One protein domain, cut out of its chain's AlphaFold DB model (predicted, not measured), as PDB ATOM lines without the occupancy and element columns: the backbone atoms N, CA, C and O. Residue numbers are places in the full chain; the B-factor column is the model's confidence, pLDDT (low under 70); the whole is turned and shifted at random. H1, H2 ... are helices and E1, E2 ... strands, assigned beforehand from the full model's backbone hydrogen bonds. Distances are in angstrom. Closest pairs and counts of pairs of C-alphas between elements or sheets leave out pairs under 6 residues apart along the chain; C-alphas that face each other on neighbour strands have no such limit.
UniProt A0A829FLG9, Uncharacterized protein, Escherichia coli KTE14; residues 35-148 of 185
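What this domain is: This is residues 35 to 148 of the 185 residues of an uncharacterized protein of Escherichia coli KTE14 (UniProt A0A829FLG9). Look first for a small twisted sheet of three strands, E1, E2 and E3, with two helices, H1 and H2, over one face. H2 runs on past the sheet, and its second half packs on a separate two-stranded hairpin, E4 and E5, which lengthens the domain at that end. The printed part has 114 residues, with named elements in the order E1 E2 E3 E4 E5 H1 H2; both sheets are antiparallel, the larger in the order E1 - E2 - E3. The class is mixed, helices and strands, though under half of the residues, 56, are in named elements. The whole is compact, with a radius of gyration of the C-alphas of 13.7 A and spans of 45 by 31 by 23 A.

Where its parts are: Find C-alpha 35 at (50.064, 33.036, -14.884), where E1, residues 35 to 39, begins. E2, residues 45 to 54, is 19.9 A long and bends by 107 degrees at residue 48; E3, residues 59 to 64, is 17.4 A long. E4 is residues 90 to 93 and E5 residues 100 to 103. H1, residues 106 to 116, is 15.3 A long. From C-alpha 132 at (45.714, 47.054, -16.064), H2 runs 22.5 A to C-alpha 147 at (40.898, 52.606, 5.174).

How they stand to each other: Begin with E1 E2 E3, a meander, each strand the antiparallel neighbour of the one before. Between E1 and E2, a hairpin, N 36 and O 51 are 2.8 A apart, within hydrogen-bond range; between E2 and E3, also a hairpin, N 52 and O 61 are 2.9 A apart. The sheet is only just strongly twisted, its C-alphas up to 4.2 A off the best plane. H1 and H2 are on the same face, giving two layers, helices on one face of a sheet. H2 has a height over the sheet of 12.5 A; its closest C-alpha pair with E1 is Ala 38 and Glu 132, 5.2 A. H1 has a height of 9.5 A; its closest C-alpha pair with E2 is Tyr 53 and Ala 115, 7.2 A. H1 and H2 are close but not clearly touching, the C-alphas of Glu 107 and Asn 134 being 7.0 A apart. Farther along H2, the C-alphas of Thr 93 in E4 and Gln 146 are its closest pair with E4, 6.0 A. In the hairpin of E4 and E5, N 101 and O 92 are 2.7 A apart. E3 and E4 are apart. In H1 and H2 every O i to N i+4 pair is within hydrogen-bond range.

The domain as a whole: The two C-alphas farthest apart, those of Asp 96 and Gln 123, are 44.8 A apart. The printed part has no cut. Look for the long links at residues 65 to 89, between E3 and E4, and 117 to 131, between H1 and H2. The mean pLDDT of the printed part is 90.0, and no printed residue is under 70.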
ATOM      1  N   SER A  35      49.763  31.600 -14.883       89.00
ATOM      2  CA  SER A  35      50.064  33.036 -14.884       89.00
ATOM      3  C   SER A  35      49.517  33.748 -16.122       89.00
ATOM      4  O   SER A  35      49.696  33.266 -17.241       89.00
ATOM      5  N   TYR A  36      48.941  34.933 -15.929       90.25
ATOM      6  CA  TYR A  36      48.402  35.795 -16.980       90.25
ATOM      7  C   TYR A  36      48.866  37.240 -16.772       90.25
ATOM      8  O   TYR A  36      48.875  37.739 -15.647       90.25
ATOM      9  N   SER A  37      49.208  37.942 -17.851       91.69
ATOM     10  CA  SER A  37      49.405  39.395 -17.798       91.69
ATOM     11  C   SER A  37      48.069  40.119 -17.902       91.69
ATOM     12  O   SER A  37      47.236  39.759 -18.738       91.69
ATOM     13  N   ALA A  38      47.894  41.176 -17.109       94.00
ATOM     14  CA  ALA A  38      46.817  42.127 -17.358       94.00
ATOM     15  C   ALA A  38      47.036  42.812 -18.716       94.00
ATOM     16  O   ALA A  38      48.178  43.057 -19.100       94.00
ATOM     17  N   LEU A  39      45.971  43.113 -19.455       93.00
ATOM     18  CA  LEU A  39      46.072  43.759 -20.763       93.00
ATOM     19  C   LEU A  39      46.268  45.274 -20.639       93.00
ATOM     20  O   LEU A  39      45.667  45.929 -19.786       93.00
ATOM     21  N   THR A  40      47.078  45.842 -21.525       92.12
ATOM     22  CA  THR A  40      47.195  47.295 -21.690       92.12
ATOM     23  C   THR A  40      45.929  47.875 -22.330       92.12
ATOM     24  O   THR A  40      45.079  47.149 -22.842       92.12
ATOM     25  N   ALA A  41      45.827  49.206 -22.393       89.31
ATOM     26  CA  ALA A  41      44.759  49.882 -23.140       89.31
ATOM     27  C   ALA A  41      44.789  49.596 -24.658       89.31
ATOM     28  O   ALA A  41      43.822  49.883 -25.358       89.31
ATOM     29  N   GLN A  42      45.900  49.063 -25.174       87.81
ATOM     30  CA  GLN A  42      46.056  48.621 -26.561       87.81
ATOM     31  C   GLN A  42      45.851  47.108 -26.710       87.81
ATOM     32  O   GLN A  42      46.217  46.543 -27.740       87.81
ATOM     33  N   ASP A  43      45.294  46.451 -25.689       85.56
ATOM     34  CA  ASP A  43      44.953  45.030 -25.690       85.56
ATOM     35  C   ASP A  43      46.140  44.077 -25.881       85.56
ATOM     36  O   ASP A  43      45.986  42.924 -26.291       85.56
ATOM     37  N   SER A  44      47.341  44.559 -25.582       87.81
ATOM     38  CA  SER A  44      48.560  43.760 -25.539       87.81
ATOM     39  C   SER A  44      48.850  43.299 -24.114       87.81
ATOM     40  O   SER A  44      48.350  43.882 -23.152       87.81
ATOM     41  N   ALA A  45      49.676  42.263 -23.962       87.12
ATOM     42  CA  ALA A  45      50.139  41.831 -22.649       87.12
ATOM     43  C   ALA A  45      50.866  42.984 -21.933       87.12
ATOM     44  O   ALA A  45      51.882  43.490 -22.413       87.12
ATOM     45  N   GLY A  46      50.319  43.397 -20.795       87.12
ATOM     46  CA  GLY A  46      50.885  44.403 -19.916       87.12
ATOM     47  C   GLY A  46      51.991  43.847 -19.029       87.12
ATOM     48  O   GLY A  46      52.288  42.647 -19.007       87.12
ATOM     49  N   SER A  47      52.621  44.756 -18.293       88.50
ATOM     50  CA  SER A  47      53.769  44.435 -17.433       88.50
ATOM     51  C   SER A  47      53.694  45.059 -16.043       88.50
ATOM     52  O   SER A  47      54.594  44.828 -15.233       88.50
ATOM     53  N   ILE A  48      52.622  45.808 -15.753       92.19
ATOM     54  CA  ILE A  48      52.388  46.406 -14.436       92.19
ATOM     55  C   ILE A  48      51.796  45.381 -13.468       92.19
ATOM     56  O   ILE A  48      52.149  45.392 -12.290       92.19
ATOM     57  N   TYR A  49      50.948  44.467 -13.952       94.50
ATOM     58  CA  TYR A  49      50.255  43.478 -13.122       94.50
ATOM     59  C   TYR A  49      50.321  42.070 -13.713       94.50
ATOM     60  O   TYR A  49      50.139  41.879 -14.921       94.50
ATOM     61  N   LYS A  50      50.519  41.082 -12.837       93.19
ATOM     62  CA  LYS A  50      50.405  39.654 -13.150       93.19
ATOM     63  C   LYS A  50      49.324  39.015 -12.291       93.19
ATOM     64  O   LYS A  50      49.263  39.254 -11.090       93.19
ATOM     65  N   ILE A  51      48.489  38.198 -12.915       94.62
ATOM     66  CA  ILE A  51      47.428  37.434 -12.271       94.62
ATOM     67  C   ILE A  51      47.851  35.972 -12.240       94.62
ATOM     68  O   ILE A  51      48.171  35.400 -13.281       94.62
ATOM     69  N   TYR A  52      47.803  35.360 -11.067       93.00
ATOM     70  CA  TYR A  52      48.087  33.944 -10.878       93.00
ATOM     71  C   TYR A  52      46.811  33.236 -10.449       93.00
ATOM     72  O   TYR A  52      46.192  33.598  -9.449       93.00
ATOM     73  N   TYR A  53      46.400  32.238 -11.225       92.94
ATOM     74  CA  TYR A  53      45.223  31.424 -10.965       92.94
ATOM     75  C   TYR A  53      45.639  30.017 -10.540       92.94
ATOM     76  O   TYR A  53      46.307  29.303 -11.287       92.94
ATOM     77  N   ASN A  54      45.187  29.592  -9.367       91.81
ATOM     78  CA  ASN A  54      45.364  28.238  -8.870       91.81
ATOM     79  C   ASN A  54      44.164  27.372  -9.310       91.81
ATOM     80  O   ASN A  54      43.052  27.557  -8.802       91.81
ATOM     81  N   PRO A  55      44.352  26.398 -10.221       88.31
ATOM     82  CA  PRO A  55      43.262  25.562 -10.722       88.31
ATOM     83  C   PRO A  55      42.757  24.524  -9.708       88.31
ATOM     84  O   PRO A  55      41.655  24.000  -9.884       88.31
ATOM     85  N   VAL A  56      43.541  24.204  -8.672       87.31
ATOM     86  CA  VAL A  56      43.181  23.234  -7.626       87.31
ATOM     87  C   VAL A  56      42.196  23.869  -6.652       87.31
ATOM     88  O   VAL A  56      41.082  23.371  -6.478       87.31
ATOM     89  N   ASP A  57      42.582  25.008  -6.083       88.81
ATOM     90  CA  ASP A  57      41.789  25.713  -5.071       88.81
ATOM     91  C   ASP A  57      40.769  26.675  -5.696       88.81
ATOM     92  O   ASP A  57      39.886  27.198  -5.014       88.81
ATOM     93  N   LYS A  58      40.864  26.878  -7.016       92.69
ATOM     94  CA  LYS A  58      40.070  27.829  -7.804       92.69
ATOM     95  C   LYS A  58      40.184  29.250  -7.266       92.69
ATOM     96  O   LYS A  58      39.235  30.012  -7.374       92.69
ATOM     97  N   THR A  59      41.319  29.607  -6.686       94.88
ATOM     98  CA  THR A  59      41.600  30.954  -6.187       94.88
ATOM     99  C   THR A  59      42.556  31.670  -7.120       94.88
ATOM    100  O   THR A  59      43.256  31.035  -7.907       94.88
ATOM    101  N   ALA A  60      42.620  32.989  -7.007       95.94
ATOM    102  CA  ALA A  60      43.644  33.769  -7.679       95.94
ATOM    103  C   ALA A  60      44.312  34.757  -6.729       95.94
ATOM    104  O   ALA A  60      43.819  35.032  -5.633       95.94
ATOM    105  N   HIS A  61      45.436  35.290  -7.175       95.50
ATOM    106  CA  HIS A  61      46.083  36.435  -6.568       95.50
ATOM    107  C   HIS A  61      46.696  37.325  -7.649       95.50
ATOM    108  O   HIS A  61      46.903  36.889  -8.786       95.50
ATOM    109  N   ILE A  62      46.926  38.591  -7.306       95.62
ATOM    110  CA  ILE A  62      47.504  39.578  -8.215       95.62
ATOM    111  C   ILE A  62      48.783  40.145  -7.607       95.62
ATOM    112  O   ILE A  62      48.792  40.646  -6.479       95.62
ATOM    113  N   ASP A  63      49.836  40.127  -8.414       94.12
ATOM    114  CA  ASP A  63      51.144  40.668  -8.087       94.12
ATOM    115  C   ASP A  63      51.451  41.875  -8.966       94.12
ATOM    116  O   ASP A  63      50.935  42.032 -10.081       94.12
ATOM    117  N   TRP A  64      52.372  42.701  -8.487       92.94
ATOM    118  CA  TRP A  64      53.074  43.643  -9.344       92.94
ATOM    119  C   TRP A  64      53.889  42.881 -10.388       92.94
ATOM    120  O   TRP A  64      54.556  41.899 -10.078       92.94
ATOM    121  N   GLY A  65      53.878  43.347 -11.629       88.94
ATOM    122  CA  GLY A  65      54.739  42.840 -12.688       88.94
ATOM    123  C   GLY A  65      56.147  43.442 -12.640       88.94
ATOM    124  O   GLY A  65      56.552  44.091 -11.670       88.94
ATOM    125  N   SER A  66      56.911  43.229 -13.712       85.19
ATOM    126  CA  SER A  66      58.304  43.685 -13.826       85.19
ATOM    127  C   SER A  66      58.448  45.205 -13.908       85.19
ATOM    128  O   SER A  66      59.511  45.726 -13.590       85.19
ATOM    129  N   HIS A  67      57.393  45.903 -14.332       84.12
ATOM    130  CA  HIS A  67      57.315  47.364 -14.360       84.12
ATOM    131  C   HIS A  67      56.222  47.863 -13.410       84.12
ATOM    132  O   HIS A  67      55.505  48.803 -13.736       84.12
ATOM    133  N   GLY A  68      56.050  47.195 -12.264       74.31
ATOM    134  CA  GLY A  68      55.090  47.619 -11.249       74.31
ATOM    135  C   GLY A  68      55.262  49.098 -10.884       74.31
ATOM    136  O   GLY A  68      56.380  49.610 -10.825       74.31
ATOM    137  N   ASP A  69      54.150  49.778 -10.607       72.00
ATOM    138  CA  ASP A  69      54.118  51.235 -10.397       72.00
ATOM    139  C   ASP A  69      54.882  51.702  -9.139       72.00
ATOM    140  O   ASP A  69      55.105  52.898  -8.940       72.00
ATOM    141  N   LEU A  70      55.273  50.771  -8.262       76.31
ATOM    142  CA  LEU A  70      55.929  51.042  -6.987       76.31
ATOM    143  C   LEU A  70      57.351  50.474  -6.972       76.31
ATOM    144  O   LEU A  70      57.556  49.261  -6.942       76.31
ATOM    145  N   LYS A  71      58.340  51.373  -6.910       79.00
ATOM    146  CA  LYS A  71      59.762  51.017  -6.837       79.00
ATOM    147  C   LYS A  71      60.034  50.063  -5.668       79.00
ATOM    148  O   LYS A  71      59.728  50.378  -4.518       79.00
ATOM    149  N   GLY A  72      60.668  48.929  -5.953       82.56
ATOM    150  CA  GLY A  72      60.995  47.900  -4.963       82.56
ATOM    151  C   GLY A  72      59.858  46.916  -4.665       82.56
ATOM    152  O   GLY A  72      60.016  46.076  -3.771       82.56
ATOM    153  N   GLN A  73      58.723  47.015  -5.363       84.12
ATOM    154  CA  GLN A  73      57.608  46.065  -5.290       84.12
ATOM    155  C   GLN A  73      57.505  45.166  -6.528       84.12
ATOM    156  O   GLN A  73      56.568  44.387  -6.633       84.12
ATOM    157  N   GLU A  74      58.464  45.237  -7.450       87.44
ATOM    158  CA  GLU A  74      58.447  44.489  -8.704       87.44
ATOM    159  C   GLU A  74      58.376  42.975  -8.440       87.44
ATOM    160  O   GLU A  74      59.152  42.436  -7.645       87.44
ATOM    161  N   ASN A  75      57.458  42.282  -9.122       86.00
ATOM    162  CA  ASN A  75      57.204  40.843  -8.953       86.00
ATOM    163  C   ASN A  75      56.831  40.425  -7.518       86.00
ATOM    164  O   ASN A  75      57.065  39.277  -7.136       86.00
ATOM    165  N   LYS A  76      56.295  41.345  -6.703       89.06
ATOM    166  CA  LYS A  76      55.803  41.036  -5.356       89.06
ATOM    167  C   LYS A  76      54.277  40.998  -5.307       89.06
ATOM    168  O   LYS A  76      53.630  41.766  -6.026       89.06
ATOM    169  N   PRO A  77      53.705  40.210  -4.382       90.69
ATOM    170  CA  PRO A  77      52.276  40.223  -4.135       90.69
ATOM    171  C   PRO A  77      51.750  41.593  -3.754       90.69
ATOM    172  O   PRO A  77      52.348  42.290  -2.932       90.69
ATOM    173  N   ILE A  78      50.588  41.943  -4.302       93.12
ATOM    174  CA  ILE A  78      49.790  43.064  -3.815       93.12
ATOM    175  C   ILE A  78      49.001  42.532  -2.617       93.12
ATOM    176  O   ILE A  78      48.064  41.761  -2.821       93.12
ATOM    177  N   PRO A  79      49.317  42.904  -1.358       91.44
ATOM    178  CA  PRO A  79      48.738  42.233  -0.191       91.44
ATOM    179  C   PRO A  79      47.206  42.266  -0.172       91.44
ATOM    180  O   PRO A  79      46.561  41.278   0.169       91.44
ATOM    181  N   LEU A  80      46.630  43.380  -0.622       91.81
ATOM    182  CA  LEU A  80      45.190  43.589  -0.748       91.81
ATOM    183  C   LEU A  80      44.506  42.682  -1.781       91.81
ATOM    184  O   LEU A  80      43.318  42.412  -1.654       91.81
ATOM    185  N   LEU A  81      45.246  42.214  -2.786       94.94
ATOM    186  CA  LEU A  81      44.757  41.361  -3.874       94.94
ATOM    187  C   LEU A  81      45.425  39.977  -3.843       94.94
ATOM    188  O   LEU A  81      45.413  39.246  -4.830       94.94
ATOM    189  N   SER A  82      45.998  39.606  -2.693       90.88
ATOM    190  CA  SER A  82      46.706  38.338  -2.490       90.88
ATOM    191  C   SER A  82      45.771  37.132  -2.354       90.88
ATOM    192  O   SER A  82      46.229  35.990  -2.334       90.88
ATOM    193  N   LYS A  83      44.458  37.371  -2.238       91.25
ATOM    194  CA  LYS A  83      43.448  36.322  -2.128       91.25
ATOM    195  C   LYS A  83      42.135  36.735  -2.789       91.25
ATOM    196  O   LYS A  83      41.354  37.498  -2.225       91.25
ATOM    197  N   ILE A  84      41.894  36.171  -3.964       96.19
ATOM    198  CA  ILE A  84      40.648  36.248  -4.726       96.19
ATOM    199  C   ILE A  84      39.996  34.864  -4.680       96.19
ATOM    200  O   ILE A  84      40.638  33.855  -4.988       96.19
ATOM    201  N   ASP A  85      38.732  34.800  -4.265       95.56
ATOM    202  CA  ASP A  85      37.998  33.535  -4.189       95.56
ATOM    203  C   ASP A  85      37.573  33.016  -5.578       95.56
ATOM    204  O   ASP A  85      37.669  33.712  -6.588       95.56
ATOM    205  N   GLY A  86      37.051  31.790  -5.650       93.38
ATOM    206  CA  GLY A  86      36.619  31.197  -6.923       93.38
ATOM    207  C   GLY A  86      35.397  31.825  -7.586       93.38
ATOM    208  O   GLY A  86      35.012  31.390  -8.671       93.38
ATOM    209  N   LYS A  87      34.787  32.833  -6.965       94.50
ATOM    210  CA  LYS A  87      33.759  33.684  -7.569       94.50
ATOM    211  C   LYS A  87      34.321  35.048  -7.978       94.50
ATOM    212  O   LYS A  87      33.547  35.869  -8.454       94.50
ATOM    213  N   GLY A  88      35.618  35.296  -7.813       94.00
ATOM    214  CA  GLY A  88      36.234  36.582  -8.120       94.00
ATOM    215  C   GLY A  88      36.041  37.646  -7.043       94.00
ATOM    216  O   GLY A  88      36.243  38.822  -7.329       94.00
ATOM    217  N   ASN A  89      35.650  37.273  -5.821       95.44
ATOM    218  CA  ASN A  89      35.505  38.244  -4.741       95.44
ATOM    219  C   ASN A  89      36.811  38.442  -3.977       95.44
ATOM    220  O   ASN A  89      37.576  37.498  -3.757       95.44
ATOM    221  N   VAL A  90      36.989  39.662  -3.473       96.00
ATOM    222  CA  VAL A  90      38.055  40.020  -2.533       96.00
ATOM    223  C   VAL A  90      37.444  40.276  -1.158       96.00
ATOM    224  O   VAL A  90      36.518  41.076  -1.022       96.00
ATOM    225  N   THR A  91      37.955  39.612  -0.122       92.56
ATOM    226  CA  THR A  91      37.527  39.844   1.266       92.56
ATOM    227  C   THR A  91      38.496  40.785   1.964       92.56
ATOM    228  O   THR A  91      39.686  40.491   2.039       92.56
ATOM    229  N   ILE A  92      37.985  41.893   2.503       91.88
ATOM    230  CA  ILE A  92      38.780  42.966   3.105       91.88
ATOM    231  C   ILE A  92      38.229  43.310   4.474       91.88
ATOM    232  O   ILE A  92      37.039  43.569   4.620       91.88
ATOM    233  N   THR A  93      39.100  43.369   5.470       88.62
ATOM    234  CA  THR A  93      38.754  43.873   6.798       88.62
ATOM    235  C   THR A  93      39.177  45.337   6.905       88.62
ATOM    236  O   THR A  93      40.267  45.699   6.454       88.62
ATOM    237  N   SER A  94      38.309  46.180   7.472       86.38
ATOM    238  CA  SER A  94      38.614  47.582   7.777       86.38
ATOM    239  C   SER A  94      39.844  47.701   8.680       86.38
ATOM    240  O   SER A  94      40.177  46.784   9.431       86.38
ATOM    241  N   ALA A  95      40.532  48.841   8.626       84.50
ATOM    242  CA  ALA A  95      41.776  49.068   9.361       84.50
ATOM    243  C   ALA A  95      41.596  48.994  10.886       84.50
ATOM    244  O   ALA A  95      42.539  48.667  11.602       84.50
ATOM    245  N   ASP A  96      40.394  49.289  11.380       80.19
ATOM    246  CA  ASP A  96      40.009  49.146  12.789       80.19
ATOM    247  C   ASP A  96      39.608  47.707  13.172       80.19
ATOM    248  O   ASP A  96      39.294  47.436  14.331       80.19
ATOM    249  N   GLY A  97      39.610  46.770  12.220       82.31
ATOM    250  CA  GLY A  97      39.229  45.379  12.439       82.31
ATOM    251  C   GLY A  97      37.733  45.164  12.684       82.31
ATOM    252  O   GLY A  97      37.335  44.037  12.971       82.31
ATOM    253  N   SER A  98      36.900  46.209  12.618       79.69
ATOM    254  CA  SER A  98      35.497  46.125  13.040       79.69
ATOM    255  C   SER A  98      34.603  45.429  12.024       79.69
ATOM    256  O   SER A  98      33.619  44.800  12.405       79.69
ATOM    257  N   THR A  99      34.921  45.568  10.736       83.44
ATOM    258  CA  THR A  99      34.006  45.215   9.652       83.44
ATOM    259  C   THR A  99      34.758  44.476   8.558       83.44
ATOM    260  O   THR A  99      35.823  44.901   8.117       83.44
ATOM    261  N   THR A 100      34.196  43.360   8.097       90.69
ATOM    262  CA  THR A 100      34.712  42.623   6.938       90.69
ATOM    263  C   THR A 100      33.765  42.798   5.759       90.69
ATOM    264  O   THR A 100      32.575  42.509   5.855       90.69
ATOM    265  N   PHE A 101      34.311  43.260   4.643       89.69
ATOM    266  CA  PHE A 101      33.626  43.510   3.387       89.69
ATOM    267  C   PHE A 101      33.976  42.423   2.374       89.69
ATOM    268  O   PHE A 101      35.107  41.942   2.319       89.69
ATOM    269  N   THR A 102      33.002  42.063   1.542       93.81
ATOM    270  CA  THR A 102      33.227  41.249   0.345       93.81
ATOM    271  C   THR A 102      33.024  42.143  -0.865       93.81
ATOM    272  O   THR A 102      31.924  42.645  -1.088       93.81
ATOM    273  N   VAL A 103      34.095  42.373  -1.616       94.69
ATOM    274  CA  VAL A 103      34.090  43.214  -2.812       94.69
ATOM    275  C   VAL A 103      33.871  42.317  -4.018       94.69
ATOM    276  O   VAL A 103      34.715  41.476  -4.328       94.69
ATOM    277  N   TYR A 104      32.727  42.499  -4.672       94.06
ATOM    278  CA  TYR A 104      32.446  41.906  -5.973       94.06
ATOM    279  C   TYR A 104      32.937  42.841  -7.073       94.06
ATOM    280  O   TYR A 104      32.644  44.039  -7.059       94.06
ATOM    281  N   ASP A 105      33.641  42.270  -8.040       95.25
ATOM    282  CA  ASP A 105      34.106  42.949  -9.236       95.25
ATOM    283  C   ASP A 105      33.735  42.101 -10.450       95.25
ATOM    284  O   ASP A 105      34.009  40.898 -10.482       95.25
ATOM    285  N   LYS A 106      33.041  42.703 -11.419       95.56
ATOM    286  CA  LYS A 106      32.479  41.954 -12.545       95.56
ATOM    287  C   LYS A 106      33.594  41.396 -13.428       95.56
ATOM    288  O   LYS A 106      33.514  40.248 -13.854       95.56
ATOM    289  N   GLU A 107      34.619  42.189 -13.696       96.31
ATOM    290  CA  GLU A 107      35.730  41.819 -14.560       96.31
ATOM    291  C   GLU A 107      36.566  40.705 -13.919       96.31
ATOM    292  O   GLU A 107      36.905  39.727 -14.584       96.31
ATOM    293  N   VAL A 108      36.812  40.776 -12.604       96.75
ATOM    294  CA  VAL A 108      37.467  39.678 -11.867       96.75
ATOM    295  C   VAL A 108      36.603  38.418 -11.863       96.75
ATOM    296  O   VAL A 108      37.121  37.319 -12.056       96.75
ATOM    297  N   HIS A 109      35.289  38.552 -11.677       96.25
ATOM    298  CA  HIS A 109      34.363  37.422 -11.747       96.25
ATOM    299  C   HIS A 109      34.412  36.721 -13.113       96.25
ATOM    300  O   HIS A 109      34.542  35.492 -13.179       96.25
ATOM    301  N   ASP A 110      34.345  37.490 -14.200       95.06
ATOM    302  CA  ASP A 110      34.377  36.972 -15.567       95.06
ATOM    303  C   ASP A 110      35.725  36.307 -15.883       95.06
ATOM    304  O   ASP A 110      35.747  35.198 -16.432       95.06
ATOM    305  N   PHE A 111      36.834  36.912 -15.443       95.50
ATOM    306  CA  PHE A 111      38.164  36.308 -15.520       95.50
ATOM    307  C   PHE A 111      38.215  34.957 -14.801       95.50
ATOM    308  O   PHE A 111      38.598  33.950 -15.401       95.50
ATOM    309  N   MET A 112      37.780  34.897 -13.539       95.31
ATOM    310  CA  MET A 112      37.814  33.664 -12.744       95.31
ATOM    311  C   MET A 112      36.972  32.554 -13.374       95.31
ATOM    312  O   MET A 112      37.384  31.390 -13.414       95.31
ATOM    313  N   LYS A 113      35.808  32.907 -13.925       94.25
ATOM    314  CA  LYS A 113      34.938  31.974 -14.644       94.25
ATOM    315  C   LYS A 113      35.602  31.434 -15.914       94.25
ATOM    316  O   LYS A 113      35.520  30.229 -16.183       94.25
ATOM    317  N   ALA A 114      36.262  32.294 -16.688       91.81
ATOM    318  CA  ALA A 114      36.976  31.897 -17.898       91.81
ATOM    319  C   ALA A 114      38.209  31.035 -17.581       91.81
ATOM    320  O   ALA A 114      38.398  29.994 -18.220       91.81
ATOM    321  N   ALA A 115      38.985  31.406 -16.556       89.62
ATOM    322  CA  ALA A 115      40.142  30.656 -16.071       89.62
ATOM    323  C   ALA A 115      39.748  29.238 -15.633       89.62
ATOM    324  O   ALA A 115      40.305  28.252 -16.120       89.62
ATOM    325  N   ALA A 116      38.707  29.122 -14.803       89.00
ATOM    326  CA  ALA A 116      38.192  27.838 -14.328       89.00
ATOM    327  C   ALA A 116      37.682  26.934 -15.462       89.00
ATOM    328  O   ALA A 116      37.758  25.708 -15.368       89.00
ATOM    329  N   SER A 117      37.185  27.533 -16.544       85.88
ATOM    330  CA  SER A 117      36.679  26.815 -17.720       85.88
ATOM    331  C   SER A 117      37.766  26.513 -18.757       85.88
ATOM    332  O   SER A 117      37.445  25.988 -19.822       85.88
ATOM    333  N   LYS A 118      39.037  26.853 -18.482       78.31
ATOM    334  CA  LYS A 118      40.158  26.786 -19.439       78.31
ATOM    335  C   LYS A 118      39.856  27.504 -20.761       78.31
ATOM    336  O   LYS A 118      40.306  27.084 -21.822       78.31
ATOM    337  N   ASN A 119      39.077  28.581 -20.688       78.38
ATOM    338  CA  ASN A 119      38.598  29.344 -21.838       78.38
ATOM    339  C   ASN A 119      39.199  30.760 -21.875       78.38
ATOM    340  O   ASN A 119      38.566  31.695 -22.358       78.38
ATOM    341  N   LEU A 120      40.398  30.931 -21.312       77.81
ATOM    342  CA  LEU A 120      41.198  32.143 -21.473       77.81
ATOM    343  C   LEU A 120      42.094  31.971 -22.696       77.81
ATOM    344  O   LEU A 120      43.178  31.399 -22.626       77.81
ATOM    345  N   ASP A 121      41.588  32.449 -23.824       79.69
ATOM    346  CA  ASP A 121      42.278  32.514 -25.107       79.69
ATOM    347  C   ASP A 121      42.067  33.930 -25.638       79.69
ATOM    348  O   ASP A 121      40.930  34.339 -25.867       79.69
ATOM    349  N   ILE A 122      43.145  34.694 -25.814       76.25
ATOM    350  CA  ILE A 122      43.054  36.099 -26.224       76.25
ATOM    351  C   ILE A 122      42.424  36.272 -27.614       76.25
ATOM    352  O   ILE A 122      41.877  37.327 -27.912       76.25
ATOM    353  N   GLN A 123      42.451  35.248 -28.473       79.94
ATOM    354  CA  GLN A 123      41.805  35.313 -29.784       79.94
ATOM    355  C   GLN A 123      40.300  35.041 -29.722       79.94
ATOM    356  O   GLN A 123      39.569  35.459 -30.617       79.94
ATOM    357  N   LYS A 124      39.830  34.315 -28.701       79.62
ATOM    358  CA  LYS A 124      38.435  33.843 -28.614       79.62
ATOM    359  C   LYS A 124      37.629  34.497 -27.504       79.62
ATOM    360  O   LYS A 124      36.414  34.590 -27.614       79.62
ATOM    361  N   ASN A 125      38.288  34.892 -26.424       81.56
ATOM    362  CA  ASN A 125      37.667  35.352 -25.192       81.56
ATOM    363  C   ASN A 125      38.525  36.430 -24.519       81.56
ATOM    364  O   ASN A 125      38.860  36.352 -23.337       81.56
ATOM    365  N   LYS A 126      38.921  37.423 -25.315       84.00
ATOM    366  CA  LYS A 126      39.728  38.561 -24.875       84.00
ATOM    367  C   LYS A 126      39.062  39.360 -23.759       84.00
ATOM    368  O   LYS A 126      39.734  39.743 -22.814       84.00
ATOM    369  N   ASP A 127      37.751  39.556 -23.849       87.50
ATOM    370  CA  ASP A 127      36.994  40.389 -22.908       87.50
ATOM    371  C   ASP A 127      36.936  39.794 -21.490       87.50
ATOM    372  O   ASP A 127      36.563  40.483 -20.546       87.50
ATOM    373  N   ALA A 128      37.315  38.521 -21.325       90.69
ATOM    374  CA  ALA A 128      37.467  37.894 -20.016       90.69
ATOM    375  C   ALA A 128      38.848  38.131 -19.379       90.69
ATOM    376  O   ALA A 128      39.054  37.747 -18.231       90.69
ATOM    377  N   PHE A 129      39.811  38.719 -20.093       93.12
ATOM    378  CA  PHE A 129      41.089  39.109 -19.502       93.12
ATOM    379  C   PHE A 129      40.930  40.403 -18.708       93.12
ATOM    380  O   PHE A 129      40.260  41.339 -19.137       93.12
ATOM    381  N   LEU A 130      41.611  40.481 -17.564       95.56
ATOM    382  CA  LEU A 130      41.712  41.734 -16.825       95.56
ATOM    383  C   LEU A 130      42.612  42.712 -17.571       95.56
ATOM    384  O   LEU A 130      43.689  42.340 -18.032       95.56
ATOM    385  N   THR A 131      42.209  43.977 -17.628       95.69
ATOM    386  CA  THR A 131      43.086  45.075 -18.047       95.69
ATOM    387  C   THR A 131      43.853  45.645 -16.852       95.69
ATOM    388  O   THR A 131      43.429  45.515 -15.699       95.69
ATOM    389  N   GLU A 132      44.967  46.332 -17.104       94.75
ATOM    390  CA  GLU A 132      45.714  47.054 -16.064       94.75
ATOM    391  C   GLU A 132      44.833  48.107 -15.368       94.75
ATOM    392  O   GLU A 132      44.984  48.353 -14.170       94.75
ATOM    393  N   GLN A 133      43.865  48.679 -16.092       95.62
ATOM    394  CA  GLN A 133      42.879  49.598 -15.529       95.62
ATOM    395  C   GLN A 133      41.923  48.883 -14.563       95.62
ATOM    396  O   GLN A 133      41.706  49.384 -13.463       95.62
ATOM    397  N   ASN A 134      41.415  47.692 -14.912       96.31
ATOM    398  CA  ASN A 134      40.543  46.924 -14.012       96.31
ATOM    399  C   ASN A 134      41.247  46.609 -12.688       96.31
ATOM    400  O   ASN A 134      40.670  46.801 -11.617       96.31
ATOM    401  N   VAL A 135      42.512  46.180 -12.756       96.38
ATOM    402  CA  VAL A 135      43.310  45.873 -11.562       96.38
ATOM    403  C   VAL A 135      43.553  47.127 -10.720       96.38
ATOM    404  O   VAL A 135      43.379  47.087  -9.501       96.38
ATOM    405  N   ARG A 136      43.902  48.256 -11.351       95.19
ATOM    406  CA  ARG A 136      44.099  49.539 -10.660       95.19
ATOM    407  C   ARG A 136      42.828  50.002  -9.949       95.19
ATOM    408  O   ARG A 136      42.888  50.429  -8.796       95.19
ATOM    409  N   ASP A 137      41.686  49.903 -10.613       96.19
ATOM    410  CA  ASP A 137      40.406  50.325 -10.052       96.19
ATOM    411  C   ASP A 137      39.969  49.427  -8.894       96.19
ATOM    412  O   ASP A 137      39.502  49.927  -7.865       96.19
ATOM    413  N   LEU A 138      40.182  48.113  -9.015       96.50
ATOM    414  CA  LEU A 138      39.957  47.167  -7.926       96.50
ATOM    415  C   LEU A 138      40.847  47.489  -6.725       96.50
ATOM    416  O   LEU A 138      40.339  47.584  -5.607       96.50
ATOM    417  N   TYR A 139      42.147  47.700  -6.949       94.88
ATOM    418  CA  TYR A 139      43.093  48.082  -5.902       94.88
ATOM    419  C   TYR A 139      42.641  49.357  -5.183       94.88
ATOM    420  O   TYR A 139      42.581  49.379  -3.955       94.88
ATOM    421  N   ASN A 140      42.260  50.396  -5.930       94.56
ATOM    422  CA  ASN A 140      41.801  51.659  -5.359       94.56
ATOM    423  C   ASN A 140      40.531  51.480  -4.515       94.56
ATOM    424  O   ASN A 140      40.468  51.991  -3.396       94.56
ATOM    425  N   ARG A 141      39.540  50.718  -5.004       94.50
ATOM    426  CA  ARG A 141      38.313  50.406  -4.247       94.50
ATOM    427  C   ARG A 141      38.619  49.647  -2.962       94.50
ATOM    428  O   ARG A 141      38.171  50.037  -1.888       94.50
ATOM    429  N   VAL A 142      39.392  48.572  -3.070       94.25
ATOM    430  CA  VAL A 142      39.768  47.715  -1.944       94.25
ATOM    431  C   VAL A 142      40.591  48.491  -0.910       94.25
ATOM    432  O   VAL A 142      40.326  48.386   0.286       94.25
ATOM    433  N   SER A 143      41.540  49.317  -1.354       92.56
ATOM    434  CA  SER A 143      42.341  50.179  -0.481       92.56
ATOM    435  C   SER A 143      41.477  51.219   0.230       92.56
ATOM    436  O   SER A 143      41.675  51.460   1.419       92.56
ATOM    437  N   ALA A 144      40.512  51.827  -0.465       92.00
ATOM    438  CA  ALA A 144      39.588  52.773   0.150       92.00
ATOM    439  C   ALA A 144      38.739  52.090   1.233       92.00
ATOM    440  O   ALA A 144      38.652  52.606   2.343       92.00
ATOM    441  N   ILE A 145      38.194  50.902   0.944       90.69
ATOM    442  CA  ILE A 145      37.415  50.103   1.903       90.69
ATOM    443  C   ILE A 145      38.256  49.717   3.121       90.69
ATOM    444  O   ILE A 145      37.795  49.856   4.251       90.69
ATOM    445  N   GLN A 146      39.504  49.282   2.918       91.38
ATOM    446  CA  GLN A 146      40.404  48.966   4.026       91.38
ATOM    447  C   GLN A 146      40.607  50.177   4.945       91.38
ATOM    448  O   GLN A 146      40.677  50.024   6.158       91.38
ATOM    449  N   GLN A 147      40.687  51.386   4.394       90.25
ATOM    450  CA  GLN A 147      40.898  52.606   5.174       90.25
ATOM    451  C   GLN A 147      39.624  53.144   5.840       90.25
ATOM    452  O   GLN A 147      39.715  54.078   6.643       90.25
ATOM    453  N   MET A 148      38.448  52.573   5.548       86.06
ATOM    454  CA  MET A 148      37.201  52.974   6.196       86.06
ATOM    455  C   MET A 148      37.264  52.691   7.698       86.06
ATOM    456  O   MET A 148      37.784  51.666   8.140       86.06
TER     457      MET A 148